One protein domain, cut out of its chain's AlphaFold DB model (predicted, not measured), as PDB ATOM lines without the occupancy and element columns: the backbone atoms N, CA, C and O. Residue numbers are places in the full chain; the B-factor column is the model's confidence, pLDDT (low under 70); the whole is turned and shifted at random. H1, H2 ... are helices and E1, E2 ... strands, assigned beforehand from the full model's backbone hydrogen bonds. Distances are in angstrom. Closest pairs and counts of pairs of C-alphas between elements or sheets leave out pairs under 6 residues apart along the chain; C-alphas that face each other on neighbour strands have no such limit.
ATOM      1  N   ARG A   4     -30.161  58.364 -24.567       65.88
ATOM      2  CA  ARG A   4     -30.653  58.482 -25.947       65.88
ATOM      3  C   ARG A   4     -31.384  57.237 -26.427       65.88
ATOM      4  O   ARG A   4     -32.406  57.391 -27.078       65.88
ATOM      5  N   GLU A   5     -30.941  56.035 -26.068       68.69
ATOM      6  CA  GLU A   5     -31.615  54.805 -26.505       68.69
ATOM      7  C   GLU A   5     -33.011  54.625 -25.877       68.69
ATOM      8  O   GLU A   5     -33.934  54.183 -26.557       68.69
ATOM      9  N   ILE A   6     -33.211  55.021 -24.612       65.75
ATOM     10  CA  ILE A   6     -34.541  54.984 -23.972       65.75
ATOM     11  C   ILE A   6     -35.434  56.090 -24.552       65.75
ATOM     12  O   ILE A   6     -36.629  55.896 -24.759       65.75
ATOM     13  N   VAL A   7     -34.863  57.251 -24.875       70.06
ATOM     14  CA  VAL A   7     -35.601  58.320 -25.561       70.06
ATOM     15  C   VAL A   7     -35.997  57.895 -26.979       70.06
ATOM     16  O   VAL A   7     -37.118  58.170 -27.399       70.06
ATOM     17  N   GLU A   8     -35.132  57.194 -27.717       74.56
ATOM     18  CA  GLU A   8     -35.487  56.584 -29.006       74.56
ATOM     19  C   GLU A   8     -36.603  55.548 -28.861       74.56
ATOM     20  O   GLU A   8     -37.527  55.531 -29.670       74.56
ATOM     21  N   LEU A   9     -36.564  54.734 -27.805       73.50
ATOM     22  CA  LEU A   9     -37.616  53.773 -27.490       73.50
ATOM     23  C   LEU A   9     -38.978  54.459 -27.276       73.50
ATOM     24  O   LEU A   9     -39.999  53.990 -27.771       73.50
ATOM     25  N   LEU A  10     -39.005  55.606 -26.591       72.12
ATOM     26  CA  LEU A  10     -40.238  56.378 -26.398       72.12
ATOM     27  C   LEU A  10     -40.774  56.983 -27.704       72.12
ATOM     28  O   LEU A  10     -41.975  57.215 -27.807       72.12
ATOM     29  N   LYS A  11     -39.918  57.211 -28.709       74.12
ATOM     30  CA  LYS A  11     -40.346  57.692 -30.035       74.12
ATOM     31  C   LYS A  11     -41.020  56.611 -30.877       74.12
ATOM     32  O   LYS A  11     -41.779  56.956 -31.773       74.12
ATOM     33  N   ILE A  12     -40.745  55.334 -30.604       73.75
ATOM     34  CA  ILE A  12     -41.355  54.199 -31.318       73.75
ATOM     35  C   ILE A  12     -42.585  53.627 -30.601       73.75
ATOM     36  O   ILE A  12     -43.114  52.596 -31.013       73.75
ATOM     37  N   MET A  13     -43.032  54.286 -29.528       72.12
ATOM     38  CA  MET A  13     -44.295  53.984 -28.861       72.12
ATOM     39  C   MET A  13     -45.464  54.014 -29.863       72.12
ATOM     40  O   MET A  13     -45.456  54.815 -30.802       72.12
ATOM     41  N   PRO A  14     -46.479  53.158 -29.673       67.31
ATOM     42  CA  PRO A  14     -47.582  53.009 -30.618       67.31
ATOM     43  C   PRO A  14     -48.375  54.301 -30.804       67.31
ATOM     44  O   PRO A  14     -48.628  55.060 -29.866       67.31
ATOM     45  N   SER A  15     -48.819  54.491 -32.041       67.56
ATOM     46  CA  SER A  15     -49.870  55.441 -32.402       67.56
ATOM     47  C   SER A  15     -51.251  54.775 -32.282       67.56
ATOM     48  O   SER A  15     -51.328  53.541 -32.310       67.56
ATOM     49  N   PRO A  16     -52.347  55.552 -32.170       68.31
ATOM     50  CA  PRO A  16     -53.703  55.006 -32.127       68.31
ATOM     51  C   PRO A  16     -53.970  53.998 -33.255       68.31
ATOM     52  O   PRO A  16     -53.652  54.275 -34.410       68.31
ATOM     53  N   GLY A  17     -54.540  52.835 -32.921       65.38
ATOM     54  CA  GLY A  17     -54.840  51.765 -33.880       65.38
ATOM     55  C   GLY A  17     -53.682  50.810 -34.206       65.38
ATOM     56  O   GLY A  17     -53.876  49.883 -34.992       65.38
ATOM     57  N   CYS A  18     -52.495  50.984 -33.616       71.81
ATOM     58  CA  CYS A  18     -51.379  50.048 -33.777       71.81
ATOM     59  C   CYS A  18     -51.013  49.390 -32.436       71.81
ATOM     60  O   CYS A  18     -50.638  50.100 -31.501       71.81
ATOM     61  N   PRO A  19     -51.073  48.051 -32.315       76.94
ATOM     62  CA  PRO A  19     -50.581  47.373 -31.126       76.94
ATOM     63  C   PRO A  19     -49.053  47.476 -31.051       76.94
ATOM     64  O   PRO A  19     -48.348  47.360 -32.055       76.94
ATOM     65  N   PHE A  20     -48.536  47.654 -29.841       84.12
ATOM     66  CA  PHE A  20     -47.113  47.623 -29.532       84.12
ATOM     67  C   PHE A  20     -46.828  46.511 -28.542       84.12
ATOM     68  O   PHE A  20     -47.399  46.446 -27.454       84.12
ATOM     69  N   ASN A  21     -45.894  45.651 -28.914       86.19
ATOM     70  CA  ASN A  21     -45.357  44.626 -28.045       86.19
ATOM     71  C   ASN A  21     -43.867  44.883 -27.862       86.19
ATOM     72  O   ASN A  21     -43.154  45.207 -28.813       86.19
ATOM     73  N   CYS A  22     -43.390  44.672 -26.645       87.12
ATOM     74  CA  CYS A  22     -41.971  44.516 -26.417       87.12
ATOM     75  C   CYS A  22     -41.708  43.427 -25.385       87.12
ATOM     76  O   CYS A  22     -42.531  43.127 -24.516       87.12
ATOM     77  N   THR A  23     -40.511  42.871 -25.473       88.62
ATOM     78  CA  THR A  23     -40.047  41.808 -24.599       88.62
ATOM     79  C   THR A  23     -38.730  42.216 -23.965       88.62
ATOM     80  O   THR A  23     -37.753  42.451 -24.672       88.62
ATOM     81  N   LEU A  24     -38.682  42.283 -22.637       87.44
ATOM     82  CA  LEU A  24     -37.455  42.521 -21.887       87.44
ATOM     83  C   LEU A  24     -36.911  41.194 -21.363       87.44
ATOM     84  O   LEU A  24     -37.615  40.430 -20.704       87.44
ATOM     85  N   ARG A  25     -35.632  40.933 -21.608       87.06
ATOM     86  CA  ARG A  25     -34.931  39.765 -21.072       87.06
ATOM     87  C   ARG A  25     -33.624  40.169 -20.416       87.06
ATOM     88  O   ARG A  25     -32.893  41.015 -20.929       87.06
ATOM     89  N   THR A  26     -33.320  39.523 -19.298       82.31
ATOM     90  CA  THR A  26     -31.978  39.576 -18.711       82.31
ATOM     91  C   THR A  26     -31.045  38.723 -19.566       82.31
ATOM     92  O   THR A  26     -31.372  37.570 -19.836       82.31
ATOM     93  N   VAL A  27     -29.921  39.287 -20.016       81.31
ATOM     94  CA  VAL A  27     -28.959  38.568 -20.872       81.31
ATOM     95  C   VAL A  27     -27.825  38.016 -20.017       81.31
ATOM     96  O   VAL A  27     -27.747  36.813 -19.798       81.31
ATOM     97  N   GLU A  28     -27.005  38.900 -19.449       75.56
ATOM     98  CA  GLU A  28     -25.881  38.543 -18.584       75.56
ATOM     99  C   GLU A  28     -25.733  39.564 -17.456       75.56
ATOM    100  O   GLU A  28     -25.728  40.776 -17.686       75.56
ATOM    101  N   GLY A  29     -25.612  39.076 -16.218       76.25
ATOM    102  CA  GLY A  29     -25.412  39.914 -15.036       76.25
ATOM    103  C   GLY A  29     -26.474  41.009 -14.886       76.25
ATOM    104  O   GLY A  29     -27.637  40.731 -14.583       76.25
ATOM    105  N   ASN A  30     -26.050  42.263 -15.077       81.19
ATOM    106  CA  ASN A  30     -26.891  43.456 -14.962       81.19
ATOM    107  C   ASN A  30     -27.345  44.025 -16.315       81.19
ATOM    108  O   ASN A  30     -27.922  45.109 -16.333       81.19
ATOM    109  N   ASN A  31     -27.107  43.323 -17.423       85.62
ATOM    110  CA  ASN A  31     -27.496  43.768 -18.756       85.62
ATOM    111  C   ASN A  31     -28.855  43.199 -19.167       85.62
ATOM    112  O   ASN A  31     -29.206  42.046 -18.892       85.62
ATOM    113  N   LEU A  32     -29.613  44.035 -19.856       87.38
ATOM    114  CA  LEU A  32     -30.968  43.798 -20.304       87.38
ATOM    115  C   LEU A  32     -31.031  44.027 -21.808       87.38
ATOM    116  O   LEU A  32     -30.410  44.948 -22.337       87.38
ATOM    117  N   ASN A  33     -31.808  43.193 -22.482       89.62
ATOM    118  CA  ASN A  33     -32.130  43.355 -23.888       89.62
ATOM    119  C   ASN A  33     -33.640  43.525 -24.020       89.62
ATOM    120  O   ASN A  33     -34.403  42.639 -23.625       89.62
ATOM    121  N   LEU A  34     -34.049  44.669 -24.557       88.62
ATOM    122  CA  LEU A  34     -35.426  44.981 -24.885       88.62
ATOM    123  C   LEU A  34     -35.637  44.791 -26.382       88.62
ATOM    124  O   LEU A  34     -35.061  45.501 -27.200       88.62
ATOM    125  N   VAL A  35     -36.498  43.852 -26.741       89.38
ATOM    126  CA  VAL A  35     -36.813  43.514 -28.125       89.38
ATOM    127  C   VAL A  35     -38.170  44.095 -28.477       89.38
ATOM    128  O   VAL A  35     -39.168  43.732 -27.854       89.38
ATOM    129  N   VAL A  36     -38.213  44.954 -29.493       87.81
ATOM    130  CA  VAL A  36     -39.453  45.384 -30.146       87.81
ATOM    131  C   VAL A  36     -39.544  44.636 -31.481       87.81
ATOM    132  O   VAL A  36     -38.713  44.887 -32.366       87.81
ATOM    133  N   PRO A  37     -40.480  43.679 -31.639       83.38
ATOM    134  CA  PRO A  37     -40.575  42.855 -32.841       83.38
ATOM    135  C   PRO A  37     -40.672  43.699 -34.111       83.38
ATOM    136  O   PRO A  37     -41.390  44.694 -34.140       83.38
ATOM    137  N   ASN A  38     -39.959  43.293 -35.165       82.00
ATOM    138  CA  ASN A  38     -39.934  43.958 -36.478       82.00
ATOM    139  C   ASN A  38     -39.437  45.418 -36.484       82.00
ATOM    140  O   ASN A  38     -39.520  46.072 -37.519       82.00
ATOM    141  N   VAL A  39     -38.905  45.923 -35.364       83.69
ATOM    142  CA  VAL A  39     -38.390  47.297 -35.257       83.69
ATOM    143  C   VAL A  39     -36.905  47.291 -34.906       83.69
ATOM    144  O   VAL A  39     -36.066  47.558 -35.763       83.69
ATOM    145  N   LYS A  40     -36.560  47.016 -33.642       84.38
ATOM    146  CA  LYS A  40     -35.187  47.131 -33.126       84.38
ATOM    147  C   LYS A  40     -35.052  46.396 -31.791       84.38
ATOM    148  O   LYS A  40     -36.031  46.181 -31.078       84.38
ATOM    149  N   SER A  41     -33.822  46.015 -31.453       87.38
ATOM    150  CA  SER A  41     -33.451  45.588 -30.099       87.38
ATOM    151  C   SER A  41     -32.584  46.654 -29.440       87.38
ATOM    152  O   SER A  41     -31.703  47.218 -30.090       87.38
ATOM    153  N   PHE A  42     -32.825  46.907 -28.162       87.50
ATOM    154  CA  PHE A  42     -32.130  47.912 -27.368       87.50
ATOM    155  C   PHE A  42     -31.431  47.251 -26.183       87.50
ATOM    156  O   PHE A  42     -31.979  46.324 -25.579       87.50
ATOM    157  N   HIS A  43     -30.234  47.727 -25.846       88.00
ATOM    158  CA  HIS A  43     -29.404  47.112 -24.817       88.00
ATOM    159  C   HIS A  43     -29.122  48.117 -23.709       88.00
ATOM    160  O   HIS A  43     -28.522  49.161 -23.929       88.00
ATOM    161  N   PHE A  44     -29.524  47.770 -22.490       86.06
ATOM    162  CA  PHE A  44     -29.397  48.655 -21.340       86.06
ATOM    163  C   PHE A  44     -28.841  47.905 -20.142       86.06
ATOM    164  O   PHE A  44     -29.150  46.737 -19.917       86.06
ATOM    165  N   SER A  45     -28.083  48.593 -19.303       86.62
ATOM    166  CA  SER A  45     -27.808  48.126 -17.950       86.62
ATOM    167  C   SER A  45     -29.008  48.394 -17.032       86.62
ATOM    168  O   SER A  45     -29.753  49.362 -17.203       86.62
ATOM    169  N   LYS A  46     -29.167  47.577 -15.986       83.38
ATOM    170  CA  LYS A  46     -30.119  47.830 -14.889       83.38
ATOM    171  C   LYS A  46     -29.896  49.204 -14.246       83.38
ATOM    172  O   LYS A  46     -30.859  49.814 -13.796       83.38
ATOM    173  N   GLN A  47     -28.650  49.691 -14.217       85.00
ATOM    174  CA  GLN A  47     -28.327  51.019 -13.694       85.00
ATOM    175  C   GLN A  47     -28.933  52.121 -14.569       85.00
ATOM    176  O   GLN A  47     -29.623  52.980 -14.040       85.00
ATOM    177  N   GLN A  48     -28.798  52.034 -15.899       85.38
ATOM    178  CA  GLN A  48     -29.406  53.009 -16.814       85.38
ATOM    179  C   GLN A  48     -30.927  53.107 -16.652       85.38
ATOM    180  O   GLN A  48     -31.466  54.207 -16.710       85.38
ATOM    181  N   LEU A  49     -31.623  51.985 -16.428       83.38
ATOM    182  CA  LEU A  49     -33.072  52.008 -16.192       83.38
ATOM    183  C   LEU A  49     -33.446  52.545 -14.806       83.38
ATOM    184  O   LEU A  49     -34.481  53.191 -14.676       83.38
ATOM    185  N   ARG A  50     -32.609  52.331 -13.784       83.31
ATOM    186  CA  ARG A  50     -32.798  52.953 -12.464       83.31
ATOM    187  C   ARG A  50     -32.612  54.461 -12.516       83.31
ATOM    188  O   ARG A  50     -33.455  55.183 -12.002       83.31
ATOM    189  N   ASP A  51     -31.545  54.919 -13.150       85.25
ATOM    190  CA  ASP A  51     -31.274  56.345 -13.307       85.25
ATOM    191  C   ASP A  51     -32.384  57.007 -14.140       85.25
ATOM    192  O   ASP A  51     -32.920  58.038 -13.758       85.25
ATOM    193  N   PHE A  52     -32.834  56.344 -15.210       83.56
ATOM    194  CA  PHE A  52     -33.997  56.777 -15.980       83.56
ATOM    195  C   PHE A  52     -35.275  56.872 -15.131       83.56
ATOM    196  O   PHE A  52     -36.044  57.821 -15.287       83.56
ATOM    197  N   ALA A  53     -35.521  55.913 -14.234       83.62
ATOM    198  CA  ALA A  53     -36.662  55.966 -13.326       83.62
ATOM    199  C   ALA A  53     -36.577  57.176 -12.386       83.62
ATOM    200  O   ALA A  53     -37.559  57.906 -12.253       83.62
ATOM    201  N   LEU A  54     -35.396  57.438 -11.815       84.88
ATOM    202  CA  LEU A  54     -35.141  58.613 -10.979       84.88
ATOM    203  C   LEU A  54     -35.381  59.918 -11.752       84.88
ATOM    204  O   LEU A  54     -36.144  60.766 -11.289       84.88
ATOM    205  N   ASP A  55     -34.828  60.034 -12.962       85.19
ATOM    206  CA  ASP A  55     -34.991  61.203 -13.839       85.19
ATOM    207  C   ASP A  55     -36.465  61.475 -14.193       85.19
ATOM    208  O   ASP A  55     -36.857  62.617 -14.433       85.19
ATOM    209  N   ASN A  56     -37.304  60.434 -14.211       79.44
ATOM    210  CA  ASN A  56     -38.729  60.530 -14.545       79.44
ATOM    211  C   ASN A  56     -39.654  60.517 -13.315       79.44
ATOM    212  O   ASN A  56     -40.879  60.458 -13.478       79.44
ATOM    213  N   SER A  57     -39.092  60.612 -12.101       85.69
ATOM    214  CA  SER A  57     -39.836  60.554 -10.831       85.69
ATOM    215  C   SER A  57     -40.679  59.279 -10.683       85.69
ATOM    216  O   SER A  57     -41.785  59.308 -10.144       85.69
ATOM    217  N   LEU A  58     -40.175  58.162 -11.205       84.69
ATOM    218  CA  LEU A  58     -40.773  56.843 -11.041       84.69
ATOM    219  C   LEU A  58     -40.210  56.168  -9.786       84.69
ATOM    220  O   LEU A  58     -39.029  56.349  -9.471       84.69
ATOM    221  N   PRO A  59     -41.012  55.348  -9.086       85.00
ATOM    222  CA  PRO A  59     -40.506  54.578  -7.963       85.00
ATOM    223  C   PRO A  59     -39.366  53.648  -8.395       85.00
ATOM    224  O   PRO A  59     -39.370  53.098  -9.495       85.00
ATOM    225  N   THR A  60     -38.391  53.438  -7.513       83.50
ATOM    226  CA  THR A  60     -37.252  52.533  -7.768       83.50
ATOM    227  C   THR A  60     -37.375  51.197  -7.038       83.50
ATOM    228  O   THR A  60     -36.502  50.335  -7.170       83.50
ATOM    229  N   SER A  61     -38.437  51.014  -6.252       85.38
ATOM    230  CA  SER A  61     -38.795  49.746  -5.620       85.38
ATOM    231  C   SER A  61     -39.715  48.940  -6.533       85.38
ATOM    232  O   SER A  61     -40.677  49.473  -7.083       85.38
ATOM    233  N   LEU A  62     -39.466  47.631  -6.650       82.44
ATOM    234  CA  LEU A  62     -40.343  46.739  -7.414       82.44
ATOM    235  C   LEU A  62     -41.768  46.738  -6.844       82.44
ATOM    236  O   LEU A  62     -42.721  46.738  -7.610       82.44
ATOM    237  N   VAL A  63     -41.913  46.765  -5.516       83.06
ATOM    238  CA  VAL A  63     -43.226  46.737  -4.849       83.06
ATOM    239  C   VAL A  63     -44.020  48.005  -5.157       83.06
ATOM    240  O   VAL A  63     -45.192  47.929  -5.509       83.06
ATOM    241  N   GLU A  64     -43.370  49.167  -5.083       84.81
ATOM    242  CA  GLU A  64     -44.009  50.448  -5.395       84.81
ATOM    243  C   GLU A  64     -44.379  50.529  -6.875       84.81
ATOM    244  O   GLU A  64     -45.491  50.919  -7.207       84.81
ATOM    245  N   LEU A  65     -43.490  50.093  -7.774       83.50
ATOM    246  CA  LEU A  65     -43.785  50.055  -9.205       83.50
ATOM    247  C   LEU A  65     -44.962  49.136  -9.531       83.50
ATOM    248  O   LEU A  65     -45.812  49.525 -10.324       83.50
ATOM    249  N   MET A  66     -45.038  47.951  -8.918       82.56
ATOM    250  CA  MET A  66     -46.184  47.053  -9.095       82.56
ATOM    251  C   MET A  66     -47.476  47.713  -8.607       82.56
ATOM    252  O   MET A  66     -48.463  47.679  -9.329       82.56
ATOM    253  N   SER A  67     -47.451  48.400  -7.460       82.75
ATOM    254  CA  SER A  67     -48.614  49.145  -6.962       82.75
ATOM    255  C   SER A  67     -49.056  50.256  -7.921       82.75
ATOM    256  O   SER A  67     -50.253  50.402  -8.166       82.75
ATOM    257  N   VAL A  68     -48.112  51.000  -8.509       82.00
ATOM    258  CA  VAL A  68     -48.423  52.025  -9.518       82.00
ATOM    259  C   VAL A  68     -48.984  51.385 -10.793       82.00
ATOM    260  O   VAL A  68     -49.950  51.889 -11.352       82.00
ATOM    261  N   ILE A  69     -48.427  50.260 -11.251       80.81
ATOM    262  CA  ILE A  69     -48.913  49.518 -12.428       80.81
ATOM    263  C   ILE A  69     -50.338  48.985 -12.199       80.81
ATOM    264  O   ILE A  69     -51.188  49.079 -13.086       80.81
ATOM    265  N   GLU A  70     -50.607  48.448 -11.009       79.69
ATOM    266  CA  GLU A  70     -51.884  47.839 -10.628       79.69
ATOM    267  C   GLU A  70     -53.000  48.853 -10.371       79.69
ATOM    268  O   GLU A  70     -54.167  48.511 -10.578       79.69
ATOM    269  N   SER A  71     -52.679  50.092  -9.977       74.94
ATOM    270  CA  SER A  71     -53.696  51.131  -9.756       74.94
ATOM    271  C   SER A  71     -54.445  51.512 -11.039       74.94
ATOM    272  O   SER A  71     -55.543  52.056 -10.966       74.94
ATOM    273  N   LYS A  72     -53.887  51.190 -12.220       65.62
ATOM    274  CA  LYS A  72     -54.448  51.486 -13.554       65.62
ATOM    275  C   LYS A  72     -54.731  52.975 -13.806       65.62
ATOM    276  O   LYS A  72     -55.378  53.306 -14.794       65.62
ATOM    277  N   GLU A  73     -54.201  53.888 -12.992       67.25
ATOM    278  CA  GLU A  73     -54.435  55.339 -13.103       67.25
ATOM    279  C   GLU A  73     -53.552  56.027 -14.156       67.25
ATOM    280  O   GLU A  73     -53.174  57.193 -14.039       67.25
ATOM    281  N   PHE A  74     -53.187  55.318 -15.217       70.69
ATOM    282  CA  PHE A  74     -52.373  55.913 -16.261       70.69
ATOM    283  C   PHE A  74     -53.266  56.597 -17.283       70.69
ATOM    284  O   PHE A  74     -53.886  55.957 -18.122       70.69
ATOM    285  N   SER A  75     -53.256  57.926 -17.264       70.56
ATOM    286  CA  SER A  75     -53.738  58.745 -18.380       70.56
ATOM    287  C   SER A  75     -52.751  58.760 -19.551       70.56
ATOM    288  O   SER A  75     -53.110  59.122 -20.670       70.56
ATOM    289  N   CYS A  76     -51.495  58.368 -19.296       77.69
ATOM    290  CA  CYS A  76     -50.406  58.433 -20.255       77.69
ATOM    291  C   CYS A  76     -49.741  57.053 -20.453       77.69
ATOM    292  O   CYS A  76     -49.051  56.562 -19.554       77.69
ATOM    293  N   PRO A  77     -49.884  56.433 -21.632       79.06
ATOM    294  CA  PRO A  77     -49.306  55.120 -21.937       79.06
ATOM    295  C   PRO A  77     -47.777  55.096 -21.886       79.06
ATOM    296  O   PRO A  77     -47.196  54.082 -21.509       79.06
ATOM    297  N   SER A  78     -47.098  56.207 -22.202       80.38
ATOM    298  CA  SER A  78     -45.638  56.285 -22.051       80.38
ATOM    299  C   SER A  78     -45.224  56.196 -20.587       80.38
ATOM    300  O   SER A  78     -44.272  55.491 -20.279       80.38
ATOM    301  N   ARG A  79     -45.976  56.807 -19.663       81.31
ATOM    302  CA  ARG A  79     -45.722  56.678 -18.219       81.31
ATOM    303  C   ARG A  79     -45.925  55.245 -17.738       81.31
ATOM    304  O   ARG A  79     -45.084  54.743 -16.996       81.31
ATOM    305  N   PHE A  80     -46.983  54.574 -18.202       84.56
ATOM    306  CA  PHE A  80     -47.192  53.151 -17.916       84.56
ATOM    307  C   PHE A  80     -46.007  52.324 -18.402       84.56
ATOM    308  O   PHE A  80     -45.432  51.543 -17.649       84.56
ATOM    309  N   PHE A  81     -45.615  52.530 -19.657       84.19
ATOM    310  CA  PHE A  81     -44.520  51.808 -20.279       84.19
ATOM    311  C   PHE A  81     -43.204  51.980 -19.519       84.19
ATOM    312  O   PHE A  81     -42.507  51.003 -19.262       84.19
ATOM    313  N   GLN A  82     -42.886  53.205 -19.107       85.19
ATOM    314  CA  GLN A  82     -41.689  53.506 -18.328       85.19
ATOM    315  C   GLN A  82     -41.707  52.825 -16.951       85.19
ATOM    316  O   GLN A  82     -40.698  52.242 -16.543       85.19
ATOM    317  N   ALA A  83     -42.847  52.853 -16.252       84.69
ATOM    318  CA  ALA A  83     -43.013  52.176 -14.967       84.69
ATOM    319  C   ALA A  83     -42.865  50.654 -15.125       84.69
ATOM    320  O   ALA A  83     -42.086  50.024 -14.410       84.69
ATOM    321  N   ALA A  84     -43.532  50.075 -16.125       85.62
ATOM    322  CA  ALA A  84     -43.443  48.658 -16.455       85.62
ATOM    323  C   ALA A  84     -42.012  48.242 -16.817       85.62
ATOM    324  O   ALA A  84     -41.490  47.284 -16.254       85.62
ATOM    325  N   LEU A  85     -41.337  48.988 -17.693       85.62
ATOM    326  CA  LEU A  85     -39.957  48.715 -18.093       85.62
ATOM    327  C   LEU A  85     -39.007  48.739 -16.889       85.62
ATOM    328  O   LEU A  85     -38.172  47.845 -16.733       85.62
ATOM    329  N   THR A  86     -39.177  49.720 -16.001       86.25
ATOM    330  CA  THR A  86     -38.412  49.809 -14.751       86.25
ATOM    331  C   THR A  86     -38.696  48.607 -13.853       86.25
ATOM    332  O   THR A  86     -37.755  47.980 -13.365       86.25
ATOM    333  N   ALA A  87     -39.961  48.214 -13.687       84.31
ATOM    334  CA  ALA A  87     -40.343  47.066 -12.863       84.31
ATOM    335  C   ALA A  87     -39.710  45.766 -13.383       84.31
ATOM    336  O   ALA A  87     -39.069  45.029 -12.627       84.31
ATOM    337  N   LEU A  88     -39.802  45.529 -14.697       80.75
ATOM    338  CA  LEU A  88     -39.182  44.380 -15.359       80.75
ATOM    339  C   LEU A  88     -37.656  44.369 -15.156       80.75
ATOM    340  O   LEU A  88     -37.068  43.308 -14.959       80.75
ATOM    341  N   SER A  89     -37.012  45.543 -15.168       80.00
ATOM    342  CA  SER A  89     -35.562  45.675 -14.972       80.00
ATOM    343  C   SER A  89     -35.098  45.284 -13.569       80.00
ATOM    344  O   SER A  89     -33.986  44.770 -13.399       80.00
ATOM    345  N   LEU A  90     -35.934  45.506 -12.553       79.44
ATOM    346  CA  LEU A  90     -35.619  45.170 -11.166       79.44
ATOM    347  C   LEU A  90     -35.772  43.669 -10.905       79.44
ATOM    348  O   LEU A  90     -35.006  43.103 -10.122       79.44
ATOM    349  N   GLY A  91     -36.681  43.004 -11.619       71.50
ATOM    350  CA  GLY A  91     -36.785  41.550 -11.632       71.50
ATOM    351  C   GLY A  91     -35.526  40.873 -12.197       71.50
ATOM    352  O   GLY A  91     -34.847  41.382 -13.092       71.50
ATOM    353  N   ARG A  92     -35.173  39.690 -11.680       68.19
ATOM    354  CA  ARG A  92     -34.278  38.758 -12.388       68.19
ATOM    355  C   ARG A  92     -35.145  37.838 -13.234       68.19
ATOM    356  O   ARG A  92     -35.726  36.900 -12.690       68.19
ATOM    357  N   GLY A  93     -35.250  38.107 -14.535       70.81
ATOM    358  CA  GLY A  93     -36.028  37.247 -15.421       70.81
ATOM    359  C   GLY A  93     -36.409  37.846 -16.772       70.81
ATOM    360  O   GLY A  93     -35.618  38.556 -17.402       70.81
ATOM    361  N   TYR A  94     -37.608  37.470 -17.204       79.75
ATOM    362  CA  TYR A  94     -38.220  37.748 -18.497       79.75
ATOM    363  C   TYR A  94     -39.523  38.519 -18.296       79.75
ATOM    364  O   TYR A  94     -40.284  38.248 -17.367       79.75
ATOM    365  N   GLY A  95     -39.785  39.469 -19.180       83.31
ATOM    366  CA  GLY A  95     -40.943  40.335 -19.113       83.31
ATOM    367  C   GLY A  95     -41.518  40.620 -20.486       83.31
ATOM    368  O   GLY A  95     -40.768  40.831 -21.434       83.31
ATOM    369  N   VAL A  96     -42.842  40.680 -20.581       85.56
ATOM    370  CA  VAL A  96     -43.546  41.146 -21.782       85.56
ATOM    371  C   VAL A  96     -44.409  42.334 -21.406       85.56
ATOM    372  O   VAL A  96     -45.127  42.283 -20.409       85.56
ATOM    373  N   ILE A  97     -44.344  43.385 -22.218       85.81
ATOM    374  CA  ILE A  97     -45.276  44.509 -22.165       85.81
ATOM    375  C   ILE A  97     -46.036  44.519 -23.483       85.81
ATOM    376  O   ILE A  97     -45.420  44.576 -24.548       85.81
ATOM    377  N   ASN A  98     -47.361  44.500 -23.402       84.50
ATOM    378  CA  ASN A  98     -48.227  44.805 -24.530       84.50
ATOM    379  C   ASN A  98     -48.981  46.092 -24.238       84.50
ATOM    380  O   ASN A  98     -49.544  46.255 -23.154       84.50
ATOM    381  N   LEU A  99     -49.018  46.968 -25.229       83.62
ATOM    382  CA  LEU A  99     -49.822  48.173 -25.256       83.62
ATOM    383  C   LEU A  99     -50.679  48.127 -26.512       83.62
ATOM    384  O   LEU A  99     -50.175  47.917 -27.611       83.62
ATOM    385  N   GLU A 100     -51.967  48.356 -26.356       81.19
ATOM    386  CA  GLU A 100     -52.914  48.450 -27.451       81.19
ATOM    387  C   GLU A 100     -53.674  49.762 -27.323       81.19
ATOM    388  O   GLU A 100     -54.111  50.134 -26.237       81.19
ATOM    389  N   TYR A 101     -53.821  50.473 -28.434       76.81
ATOM    390  CA  TYR A 101     -54.626  51.686 -28.504       76.81
ATOM    391  C   TYR A 101     -55.876  51.367 -29.314       76.81
ATOM    392  O   TYR A 101     -55.846  51.537 -30.539       76.81
ATOM    393  N   PRO A 102     -56.949  50.877 -28.669       65.62
ATOM    394  CA  PRO A 102     -58.194  50.603 -29.372       65.62
ATOM    395  C   PRO A 102     -58.785  51.883 -29.980       65.62
ATOM    396  O   PRO A 102     -59.394  51.829 -31.044       65.62
ATOM    397  N   ASP A 103     -58.563  53.041 -29.346       69.75
ATOM    398  CA  ASP A 103     -58.959  54.351 -29.858       69.75
ATOM    399  C   ASP A 103     -58.012  55.475 -29.378       69.75
ATOM    400  O   ASP A 103     -56.950  55.231 -28.805       69.75
ATOM    401  N   THR A 104     -58.352  56.734 -29.672       69.62
ATOM    402  CA  THR A 104     -57.536  57.915 -29.328       69.62
ATOM    403  C   THR A 104     -57.684  58.381 -27.877       69.62
ATOM    404  O   THR A 104     -56.976  59.300 -27.464       69.62
ATOM    405  N   ARG A 105     -58.615  57.804 -27.112       70.94
ATOM    406  CA  ARG A 105     -59.000  58.239 -25.762       70.94
ATOM    407  C   ARG A 105     -58.575  57.254 -24.679       70.94
ATOM    408  O   ARG A 105     -58.458  57.665 -23.527       70.94
ATOM    409  N   ALA A 106     -58.343  55.994 -25.029       73.94
ATOM    410  CA  ALA A 106     -57.942  54.956 -24.095       73.94
ATOM    411  C   ALA A 106     -56.850  54.048 -24.672       73.94
ATOM    412  O   ALA A 106     -56.726  53.867 -25.882       73.94
ATOM    413  N   PHE A 107     -56.081  53.433 -23.775       78.75
ATOM    414  CA  PHE A 107     -55.184  52.337 -24.110       78.75
ATOM    415  C   PHE A 107     -55.447  51.151 -23.184       78.75
ATOM    416  O   PHE A 107     -55.848  51.309 -22.031       78.75
ATOM    417  N   ILE A 108     -55.210  49.953 -23.701       80.81
ATOM    418  CA  ILE A 108     -55.197  48.709 -22.946       80.81
ATOM    419  C   ILE A 108     -53.735  48.324 -22.780       80.81
ATOM    420  O   ILE A 108     -52.974  48.299 -23.744       80.81
ATOM    421  N   ALA A 109     -53.331  48.018 -21.554       81.06
ATOM    422  CA  ALA A 109     -51.982  47.566 -21.282       81.06
ATOM    423  C   ALA A 109     -51.981  46.274 -20.483       81.06
ATOM    424  O   ALA A 109     -52.732  46.112 -19.521       81.06
ATOM    425  N   THR A 110     -51.096  45.364 -20.874       81.50
ATOM    426  CA  THR A 110     -50.814  44.147 -20.119       81.50
ATOM    427  C   THR A 110     -49.318  44.035 -19.887       81.50
ATOM    428  O   THR A 110     -48.505  44.281 -20.780       81.50
ATOM    429  N   VAL A 111     -48.948  43.668 -18.664       82.12
ATOM    430  CA  VAL A 111     -47.566  43.381 -18.282       82.12
ATOM    431  C   VAL A 111     -47.542  41.976 -17.717       82.12
ATOM    432  O   VAL A 111     -48.285  41.651 -16.794       82.12
ATOM    433  N   SER A 112     -46.699  41.126 -18.287       81.50
ATOM    434  CA  SER A 112     -46.448  39.779 -17.787       81.50
ATOM    435  C   SER A 112     -45.015  39.710 -17.289       81.50
ATOM    436  O   SER A 112     -44.074  39.838 -18.073       81.50
ATOM    437  N   LEU A 113     -44.854  39.523 -15.980       72.75
ATOM    438  CA  LEU A 113     -43.560  39.494 -15.303       72.75
ATOM    439  C   LEU A 113     -43.254  38.060 -14.867       72.75
ATOM    440  O   LEU A 113     -43.961  37.486 -14.047       72.75
ATOM    441  N   SER A 114     -42.191  37.474 -15.411       72.88
ATOM    442  CA  SER A 114     -41.654  36.183 -14.980       72.88
ATOM    443  C   SER A 114     -40.293  36.414 -14.345       72.88
ATOM    444  O   SER A 114     -39.287  36.564 -15.037       72.88
ATOM    445  N   TYR A 115     -40.251  36.466 -13.016       65.88
ATOM    446  CA  TYR A 115     -39.036  36.757 -12.260       65.88
ATOM    447  C   TYR A 115     -38.769  35.698 -11.199       65.88
ATOM    448  O   TYR A 115     -39.681  35.164 -10.574       65.88
ATOM    449  N   ARG A 116     -37.485  35.412 -10.967       60.34
ATOM    450  CA  ARG A 116     -37.048  34.679  -9.780       60.34
ATOM    451  C   ARG A 116     -36.788  35.680  -8.666       60.34
ATOM    452  O   ARG A 116     -35.891  36.518  -8.776       60.34
ATOM    453  N   VAL A 117     -37.543  35.566  -7.578       55.03
ATOM    454  CA  VAL A 117     -37.178  36.199  -6.311       55.03
ATOM    455  C   VAL A 117     -36.057  35.359  -5.712       55.03
ATOM    456  O   VAL A 117     -36.273  34.209  -5.333       55.03
TER     457      VAL A 117
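What this domain is: This is residues 4 to 117 of the 125 residues of an uncharacterized protein of Nodularia spumigena CENA596 (UniProt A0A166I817). A twisted sheet of five strands forms a wall, with helices over one face and the other face bare. H4 packs on that face, H2 and H3 pack on H4, and H1 covers the edge at E3. The printed part has 114 residues, with four named helices and five named strands in the order H1 E1 E2 E3 H2 H3 H4 E4 E5; the sheet's order is E3 E2 E1 E4 E5, all antiparallel. The class is mixed, and the whole is compact and rounded, with a radius of gyration of the C-alphas of 13.1 A and spans of 39 by 31 by 26 A.

How they stand to each other: H1, residues 4 to 11, is on the sheet at a height of 9.9 A, over E3, residues 40 to 45; its closest C-alpha pair with E3 is Glu 5 and Phe 42, 7.0 A. E1, residues 20 to 26, and E2, residues 31 to 36, form a hairpin, with N 23 and O 35 at 2.9 A, within hydrogen-bond range. E2 and E3 form another, with N 34 and O 42 at 2.8 A; E1, E2 and E3 make a meander, each strand the antiparallel neighbour of the one before. H2, residues 46 to 55, only grazes the sheet with residues 46 to 49. H3, residues 62 to 70, touches H4, residues 77 to 90, at a shallow tilt of 29 degrees, opposite ways; the closest C-alphas are those of Leu 62 and Ala 87, 5.5 A apart. They form a helical hairpin. H2 touches H4 at a steep tilt of 40 degrees, with the C-alphas of Lys 46 and Ser 89 closest at 5.9 A. H4 is on the sheet, on the same face as H1; these two helices make two layers with the sheet. E4, residues 93 to 100, is the neighbour of E1, with N 22 and O 97 at 2.9 A. E5, residues 108 to 115, forms a hairpin with E4, with N 96 and O 112 at 2.9 A. In H1, H2, H3 and H4 every O i to N i+4 pair is within hydrogen-bond range.

Where its parts are: H1 begins at C-alpha 4 (-30.653, 58.482, -25.947) and is 10.5 A long. E1 measures 20.3 A, E2 16.6 A, E3 16.9 A, H2 14.3 A, H3 12.0 A and H4 20.1 A. E4 measures 23.6 A and E5 22.8 A, ending at C-alpha 115 (-39.036, 36.757, -12.260).

The domain as a whole: The two C-alphas farthest apart, those of Gly 29 and Arg 105, are 39.7 A apart. The printed part has no cut and no long link. The mean pLDDT of the printed part is 79.4; residues 4 to 6, 14 to 17, 72 to 73, 92, 102 to 104 and 115 to 117 are under 70.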